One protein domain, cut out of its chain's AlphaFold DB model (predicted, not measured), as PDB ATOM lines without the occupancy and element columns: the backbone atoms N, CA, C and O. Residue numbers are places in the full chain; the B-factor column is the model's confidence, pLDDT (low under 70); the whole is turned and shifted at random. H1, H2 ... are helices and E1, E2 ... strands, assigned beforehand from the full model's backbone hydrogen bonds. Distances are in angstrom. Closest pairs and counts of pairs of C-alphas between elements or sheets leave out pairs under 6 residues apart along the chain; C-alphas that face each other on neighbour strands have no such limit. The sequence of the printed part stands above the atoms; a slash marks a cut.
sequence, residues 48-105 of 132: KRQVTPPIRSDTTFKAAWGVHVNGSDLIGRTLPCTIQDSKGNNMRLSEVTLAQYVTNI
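AT A GLANCE: This is residues 48 to 105 of the 132 residues of an uncharacterized protein of Verticillium longisporum (UniProt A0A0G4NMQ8). Five short strands stand in a loose, gapped ring: two hairpins, E2 with E3 and E4 with E5, and the single strand E1, while the small helix H1 packs by E1 on the outside of the ring. The ring is only partly formed, with E1 and E2 apart and E3 and E4 apart. The printed part has 58 residues, with five named strands and one named helix in the order E1, E2, E3, E4, E5, H1; the class is mixed, helices and strands, with 27 residues in named elements, under half. The whole is compact and rounded, with a radius of gyration of the C-alphas of 11.2 A and spans of 28 by 25 by 20 A.

IN THESE COORDINATES: E1, residues 48 to 51, begins with C-alpha 48 at (41.725, -5.002, 3.318) and is 10.3 A long. E2 is residues 60 to 62, 6.9 A, and E3 residues 68 to 70, 6.8 A. E4, residues 81 to 84, is 10.3 A long. E5, residues 90 to 95, is the longest strand at 17.1 A, from C-alpha 90 at (43.105, 1.028, -7.434). H1, residues 98 to 104, is 10.1 A long and ends with C-alpha 104 at (34.106, -4.712, 9.447).

HOW THE PARTS SIT: E1 pairs with no named strand. The closest C-alphas of E1 and H1 are those of Gln 50 and Asn 104, 5.8 A apart. E1 and E5 are near each other, with 5 pairs of C-alphas within 10 A. E2 and E3 form an antiparallel hairpin at 152 degrees, with N 61 and O 69 within hydrogen-bond range at 3.0 A. E4 and E5 form another, at 146 degrees, with N 91 and O 83 at 2.8 A. In H1 every O i to N i+4 pair is within hydrogen-bond range.

THE WHOLE: The C-alphas farthest apart are those of Lys 87 and Leu 98, at 29.8 A. The printed part has no cut, and no link is long. The mean pLDDT of the printed part is 87.9, and no printed residue is under 70.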
ATOM      1  N   LYS A  48      42.473  -5.524   2.175       88.12
ATOM      2  CA  LYS A  48      41.725  -5.002   3.318       88.12
ATOM      3  C   LYS A  48      40.348  -4.543   2.856       88.12
ATOM      4  O   LYS A  48      40.210  -3.926   1.798       88.12
ATOM      5  N   ARG A  49      39.331  -4.906   3.633       90.00
ATOM      6  CA  ARG A  49      37.950  -4.454   3.465       90.00
ATOM      7  C   ARG A  49      37.622  -3.533   4.629       90.00
ATOM      8  O   ARG A  49      38.057  -3.789   5.749       90.00
ATOM      9  N   GLN A  50      36.928  -2.447   4.343       90.94
ATOM     10  CA  GLN A  50      36.518  -1.465   5.331       90.94
ATOM     11  C   GLN A  50      35.163  -0.909   4.912       90.94
ATOM     12  O   GLN A  50      34.914  -0.705   3.725       90.94
ATOM     13  N   VAL A  51      34.296  -0.669   5.887       91.38
ATOM     14  CA  VAL A  51      33.046   0.058   5.665       91.38
ATOM     15  C   VAL A  51      33.351   1.547   5.758       91.38
ATOM     16  O   VAL A  51      34.034   1.983   6.690       91.38
ATOM     17  N   THR A  52      32.926   2.316   4.760       91.75
ATOM     18  CA  THR A  52      33.124   3.767   4.767       91.75
ATOM     19  C   THR A  52      32.272   4.403   5.866       91.75
ATOM     20  O   THR A  52      31.215   3.871   6.207       91.75
ATOM     21  N   PRO A  53      32.670   5.560   6.415       90.62
ATOM     22  CA  PRO A  53      31.696   6.409   7.090       90.62
ATOM     23  C   PRO A  53      30.610   6.859   6.089       90.62
ATOM     24  O   PRO A  53      30.801   6.705   4.874       90.62
ATOM     25  N   PRO A  54      29.489   7.425   6.569       92.38
ATOM     26  CA  PRO A  54      28.503   8.060   5.700       92.38
ATOM     27  C   PRO A  54      29.180   9.099   4.802       92.38
ATOM     28  O   PRO A  54      29.817  10.030   5.304       92.38
ATOM     29  N   ILE A  55      29.087   8.920   3.485       92.00
ATOM     30  CA  ILE A  55      29.790   9.768   2.518       92.00
ATOM     31  C   ILE A  55      29.177  11.170   2.532       92.00
ATOM     32  O   ILE A  55      27.961  11.315   2.468       92.00
ATOM     33  N   ARG A  56      30.010  12.210   2.586       93.44
ATOM     34  CA  ARG A  56      29.577  13.604   2.406       93.44
ATOM     35  C   ARG A  56      30.463  14.301   1.392       93.44
ATOM     36  O   ARG A  56      31.658  14.008   1.335       93.44
ATOM     37  N   SER A  57      29.899  15.211   0.602       90.56
ATOM     38  CA  SER A  57      30.635  15.907  -0.464       90.56
ATOM     39  C   SER A  57      31.769  16.791   0.057       90.56
ATOM     40  O   SER A  57      32.747  17.011  -0.649       90.56
ATOM     41  N   ASP A  58      31.649  17.282   1.285       90.69
ATOM     42  CA  ASP A  58      32.578  18.195   1.954       90.69
ATOM     43  C   ASP A  58      33.662  17.478   2.777       90.69
ATOM     44  O   ASP A  58      34.572  18.124   3.297       90.69
ATOM     45  N   THR A  59      33.596  16.149   2.899       88.62
ATOM     46  CA  THR A  59      34.502  15.388   3.771       88.62
ATOM     47  C   THR A  59      35.468  14.493   3.007       88.62
ATOM     48  O   THR A  59      35.148  13.869   1.992       88.62
ATOM     49  N   THR A  60      36.672  14.375   3.562       90.44
ATOM     50  CA  THR A  60      37.628  13.308   3.264       90.44
ATOM     51  C   THR A  60      37.527  12.248   4.349       90.44
ATOM     52  O   THR A  60      37.495  12.571   5.537       90.44
ATOM     53  N   PHE A  61      37.573  10.973   3.975       88.69
ATOM     54  CA  PHE A  61      37.710   9.896   4.953       88.69
ATOM     55  C   PHE A  61      39.002   9.113   4.754       88.69
ATOM     56  O   PHE A  61      39.563   9.030   3.658       88.69
ATOM     57  N   LYS A  62      39.481   8.532   5.857       89.62
ATOM     58  CA  LYS A  62      40.685   7.706   5.887       89.62
ATOM     59  C   LYS A  62      40.323   6.257   5.564       89.62
ATOM     60  O   LYS A  62      39.642   5.577   6.335       89.62
ATOM     61  N   ALA A  63      40.788   5.800   4.412       86.50
ATOM     62  CA  ALA A  63      40.752   4.412   3.994       86.50
ATOM     63  C   ALA A  63      41.833   3.581   4.706       86.50
ATOM     64  O   ALA A  63      42.643   4.070   5.507       86.50
ATOM     65  N   ALA A  64      41.867   2.292   4.378       80.81
ATOM     66  CA  ALA A  64      42.932   1.410   4.807       80.81
ATOM     67  C   ALA A  64      44.312   1.927   4.344       80.81
ATOM     68  O   ALA A  64      44.451   2.736   3.428       80.81
ATOM     69  N   TRP A  65      45.362   1.487   5.045       82.69
ATOM     70  CA  TRP A  65      46.756   1.831   4.724       82.69
ATOM     71  C   TRP A  65      47.078   3.338   4.743       82.69
ATOM     72  O   TRP A  65      48.059   3.781   4.142       82.69
ATOM     73  N   GLY A  66      46.270   4.121   5.466       82.56
ATOM     74  CA  GLY A  66      46.497   5.549   5.678       82.56
ATOM     75  C   GLY A  66      46.255   6.401   4.438       82.56
ATOM     76  O   GLY A  66      46.868   7.455   4.312       82.56
ATOM     77  N   VAL A  67      45.415   5.932   3.517       85.44
ATOM     78  CA  VAL A  67      45.080   6.683   2.308       85.44
ATOM     79  C   VAL A  67      43.802   7.486   2.512       85.44
ATOM     80  O   VAL A  67      42.943   7.092   3.296       85.44
ATOM     81  N   HIS A  68      43.679   8.616   1.824       88.56
ATOM     82  CA  HIS A  68      42.520   9.497   1.909       88.56
ATOM     83  C   HIS A  68      41.693   9.436   0.626       88.56
ATOM     84  O   HIS A  68      42.244   9.311  -0.469       88.56
ATOM     85  N   VAL A  69      40.373   9.519   0.785       88.81
ATOM     86  CA  VAL A  69      39.400   9.550  -0.313       88.81
ATOM     87  C   VAL A  69      38.460  10.721  -0.086       88.81
ATOM     88  O   VAL A  69      37.894  10.846   1.002       88.81
ATOM     89  N   ASN A  70      38.290  11.561  -1.106       90.06
ATOM     90  CA  ASN A  70      37.296  12.629  -1.108       90.06
ATOM     91  C   ASN A  70      35.902  12.053  -1.347       90.06
ATOM     92  O   ASN A  70      35.702  11.280  -2.283       90.06
ATOM     93  N   GLY A  71      34.925  12.453  -0.532       88.81
ATOM     94  CA  GLY A  71      33.533  12.055  -0.729       88.81
ATOM     95  C   GLY A  71      32.901  12.672  -1.980       88.81
ATOM     96  O   GLY A  71      32.119  11.998  -2.651       88.81
ATOM     97  N   SER A  72      33.292  13.896  -2.356       90.19
ATOM     98  CA  SER A  72      32.866  14.552  -3.603       90.19
ATOM     99  C   SER A  72      33.178  13.723  -4.849       90.19
ATOM    100  O   SER A  72      32.354  13.647  -5.754       90.19
ATOM    101  N   ASP A  73      34.324  13.039  -4.867       88.81
ATOM    102  CA  ASP A  73      34.732  12.198  -5.994       88.81
ATOM    103  C   ASP A  73      33.892  10.924  -6.109       88.81
ATOM    104  O   ASP A  73      33.905  10.283  -7.160       88.81
ATOM    105  N   LEU A  74      33.201  10.515  -5.041       90.62
ATOM    106  CA  LEU A  74      32.393   9.297  -4.997       90.62
ATOM    107  C   LEU A  74      30.950   9.547  -5.418       90.62
ATOM    108  O   LEU A  74      30.382   8.737  -6.154       90.62
ATOM    109  N   ILE A  75      30.361  10.643  -4.938       92.06
ATOM    110  CA  ILE A  75      28.959  10.981  -5.188       92.06
ATOM    111  C   ILE A  75      28.733  11.131  -6.698       92.06
ATOM    112  O   ILE A  75      29.540  11.709  -7.421       92.06
ATOM    113  N   GLY A  76      27.643  10.549  -7.198       91.50
ATOM    114  CA  GLY A  76      27.323  10.543  -8.626       91.50
ATOM    115  C   GLY A  76      27.959   9.400  -9.426       91.50
ATOM    116  O   GLY A  76      27.525   9.141 -10.551       91.50
ATOM    117  N   ARG A  77      28.928   8.649  -8.877       91.56
ATOM    118  CA  ARG A  77      29.445   7.444  -9.557       91.56
ATOM    119  C   ARG A  77      28.447   6.291  -9.480       91.56
ATOM    120  O   ARG A  77      27.656   6.187  -8.553       91.56
ATOM    121  N   THR A  78      28.518   5.390 -10.455       91.75
ATOM    122  CA  THR A  78      27.675   4.188 -10.511       91.75
ATOM    123  C   THR A  78      28.393   2.987  -9.904       91.75
ATOM    124  O   THR A  78      29.522   2.694 -10.290       91.75
ATOM    125  N   LEU A  79      27.751   2.279  -8.977       90.00
ATOM    126  CA  LEU A  79      28.285   1.057  -8.373       90.00
ATOM    127  C   LEU A  79      28.029  -0.190  -9.239       90.00
ATOM    128  O   LEU A  79      27.016  -0.258  -9.929       90.00
ATOM    129  N   PRO A  80      28.888  -1.224  -9.147       89.69
ATOM    130  CA  PRO A  80      30.206  -1.207  -8.513       89.69
ATOM    131  C   PRO A  80      31.212  -0.420  -9.364       89.69
ATOM    132  O   PRO A  80      31.253  -0.572 -10.583       89.69
ATOM    133  N   CYS A  81      32.076   0.366  -8.724       88.44
ATOM    134  CA  CYS A  81      33.102   1.147  -9.416       88.44
ATOM    135  C   CYS A  81      34.497   0.923  -8.834       88.44
ATOM    136  O   CYS A  81      34.671   0.403  -7.728       88.44
ATOM    137  N   THR A  82      35.496   1.335  -9.609       90.81
ATOM    138  CA  THR A  82      36.889   1.417  -9.178       90.81
ATOM    139  C   THR A  82      37.280   2.887  -9.107       90.81
ATOM    140  O   THR A  82      36.979   3.663 -10.015       90.81
ATOM    141  N   ILE A  83      37.940   3.264  -8.020       90.12
ATOM    142  CA  ILE A  83      38.495   4.597  -7.793       90.12
ATOM    143  C   ILE A  83      40.003   4.479  -7.581       90.12
ATOM    144  O   ILE A  83      40.497   3.408  -7.221       90.12
ATOM    145  N   GLN A  84      40.726   5.571  -7.799       87.44
ATOM    146  CA  GLN A  84      42.130   5.662  -7.424       87.44
ATOM    147  C   GLN A  84      42.255   6.376  -6.087       87.44
ATOM    148  O   GLN A  84      41.499   7.297  -5.780       87.44
ATOM    149  N   ASP A  85      43.177   5.885  -5.278       80.81
ATOM    150  CA  ASP A  85      43.533   6.475  -4.002       80.81
ATOM    151  C   ASP A  85      44.532   7.637  -4.210       80.81
ATOM    152  O   ASP A  85      45.043   7.838  -5.314       80.81
ATOM    153  N   SER A  86      44.848   8.408  -3.165       81.81
ATOM    154  CA  SER A  86      45.793   9.535  -3.293       81.81
ATOM    155  C   SER A  86      47.232   9.127  -3.655       81.81
ATOM    156  O   SER A  86      48.059   9.984  -3.952       81.81
ATOM    157  N   LYS A  87      47.544   7.826  -3.628       81.75
ATOM    158  CA  LYS A  87      48.831   7.232  -4.010       81.75
ATOM    159  C   LYS A  87      48.758   6.524  -5.374       81.75
ATOM    160  O   LYS A  87      49.718   5.858  -5.754       81.75
ATOM    161  N   GLY A  88      47.641   6.639  -6.097       80.94
ATOM    162  CA  GLY A  88      47.415   6.016  -7.404       80.94
ATOM    163  C   GLY A  88      47.030   4.529  -7.372       80.94
ATOM    164  O   GLY A  88      46.931   3.907  -8.431       80.94
ATOM    165  N   ASN A  89      46.790   3.922  -6.206       83.50
ATOM    166  CA  ASN A  89      46.346   2.529  -6.134       83.50
ATOM    167  C   ASN A  89      44.851   2.405  -6.423       83.50
ATOM    168  O   ASN A  89      44.026   3.187  -5.951       83.50
ATOM    169  N   ASN A  90      44.494   1.340  -7.135       87.19
ATOM    170  CA  ASN A  90      43.105   1.028  -7.434       87.19
ATOM    171  C   ASN A  90      42.383   0.468  -6.204       87.19
ATOM    172  O   ASN A  90      42.822  -0.508  -5.583       87.19
ATOM    173  N   MET A  91      41.214   1.026  -5.916       89.56
ATOM    174  CA  MET A  91      40.309   0.544  -4.883       89.56
ATOM    175  C   MET A  91      38.930   0.288  -5.466       89.56
ATOM    176  O   MET A  91      38.453   1.034  -6.319       89.56
ATOM    177  N   ARG A  92      38.276  -0.772  -4.997       91.62
ATOM    178  CA  ARG A  92      36.954  -1.171  -5.479       91.62
ATOM    179  C   ARG A  92      35.891  -0.813  -4.455       91.62
ATOM    180  O   ARG A  92      36.031  -1.166  -3.284       91.62
ATOM    181  N   LEU A  93      34.831  -0.173  -4.926       91.56
ATOM    182  CA  LEU A  93      33.644   0.157  -4.153       91.56
ATOM    183  C   LEU A  93      32.482  -0.741  -4.562       91.56
ATOM    184  O   LEU A  93      32.242  -0.994  -5.750       91.56
ATOM    185  N   SER A  94      31.758  -1.222  -3.563       91.25
ATOM    186  CA  SER A  94      30.520  -1.970  -3.738       91.25
ATOM    187  C   SER A  94      29.518  -1.595  -2.657       91.25
ATOM    188  O   SER A  94      29.879  -1.022  -1.628       91.25
ATOM    189  N   GLU A  95      28.264  -1.969  -2.877       89.38
ATOM    190  CA  GLU A  95      27.255  -1.929  -1.826       89.38
ATOM    191  C   GLU A  95      27.715  -2.748  -0.613       89.38
ATOM    192  O   GLU A  95      28.409  -3.766  -0.750       89.38
ATOM    193  N   VAL A  96      27.355  -2.269   0.576       88.56
ATOM    194  CA  VAL A  96      27.627  -2.967   1.827       88.56
ATOM    195  C   VAL A  96      26.493  -3.947   2.117       88.56
ATOM    196  O   VAL A  96      25.317  -3.603   2.056       88.56
ATOM    197  N   THR A  97      26.843  -5.188   2.441       85.19
ATOM    198  CA  THR A  97      25.876  -6.165   2.970       85.19
ATOM    199  C   THR A  97      25.831  -6.097   4.492       85.19
ATOM    200  O   THR A  97      26.820  -5.726   5.124       85.19
ATOM    201  N   LEU A  98      24.727  -6.534   5.104       83.06
ATOM    202  CA  LEU A  98      24.606  -6.576   6.566       83.06
ATOM    203  C   LEU A  98      25.737  -7.392   7.222       83.06
ATOM    204  O   LEU A  98      26.358  -6.934   8.177       83.06
ATOM    205  N   ALA A  99      26.082  -8.554   6.660       82.19
ATOM    206  CA  ALA A  99      27.185  -9.380   7.157       82.19
ATOM    207  C   ALA A  99      28.539  -8.648   7.095       82.19
ATOM    208  O   ALA A  99      29.366  -8.762   8.000       82.19
ATOM    209  N   GLN A 100      28.774  -7.858   6.044       85.44
ATOM    210  CA  GLN A 100      29.982  -7.039   5.927       85.44
ATOM    211  C   GLN A 100      29.966  -5.857   6.894       85.44
ATOM    212  O   GLN A 100      31.013  -5.514   7.436       85.44
ATOM    213  N   TYR A 101      28.800  -5.270   7.142       84.44
ATOM    214  CA  TYR A 101      28.636  -4.199   8.116       84.44
ATOM    215  C   TYR A 101      29.045  -4.681   9.515       84.44
ATOM    216  O   TYR A 101      29.942  -4.115  10.134       84.44
ATOM    217  N   VAL A 102      28.490  -5.815   9.954       83.50
ATOM    218  CA  VAL A 102      28.782  -6.420  11.266       83.50
ATOM    219  C   VAL A 102      30.241  -6.874  11.395       83.50
ATOM    220  O   VAL A 102      30.833  -6.768  12.466       83.50
ATOM    221  N   THR A 103      30.848  -7.388  10.321       82.81
ATOM    222  CA  THR A 103      32.216  -7.939  10.387       82.81
ATOM    223  C   THR A 103      33.319  -6.885  10.319       82.81
ATOM    224  O   THR A 103      34.418  -7.155  10.798       82.81
ATOM    225  N   ASN A 104      33.064  -5.713   9.725       84.12
ATOM    226  CA  ASN A 104      34.106  -4.712   9.447       84.12
ATOM    227  C   ASN A 104      34.026  -3.446  10.319       84.12
ATOM    228  O   ASN A 104      34.904  -2.591  10.204       84.12
ATOM    229  N   ILE A 105      33.006  -3.301  11.166       81.12
ATOM    230  CA  ILE A 105      32.848  -2.156  12.078       81.12
ATOM    231  C   ILE A 105      33.375  -2.522  13.475       81.12
ATOM    232  O   ILE A 105      33.285  -3.689  13.869       81.12
TER     233      ILE A 105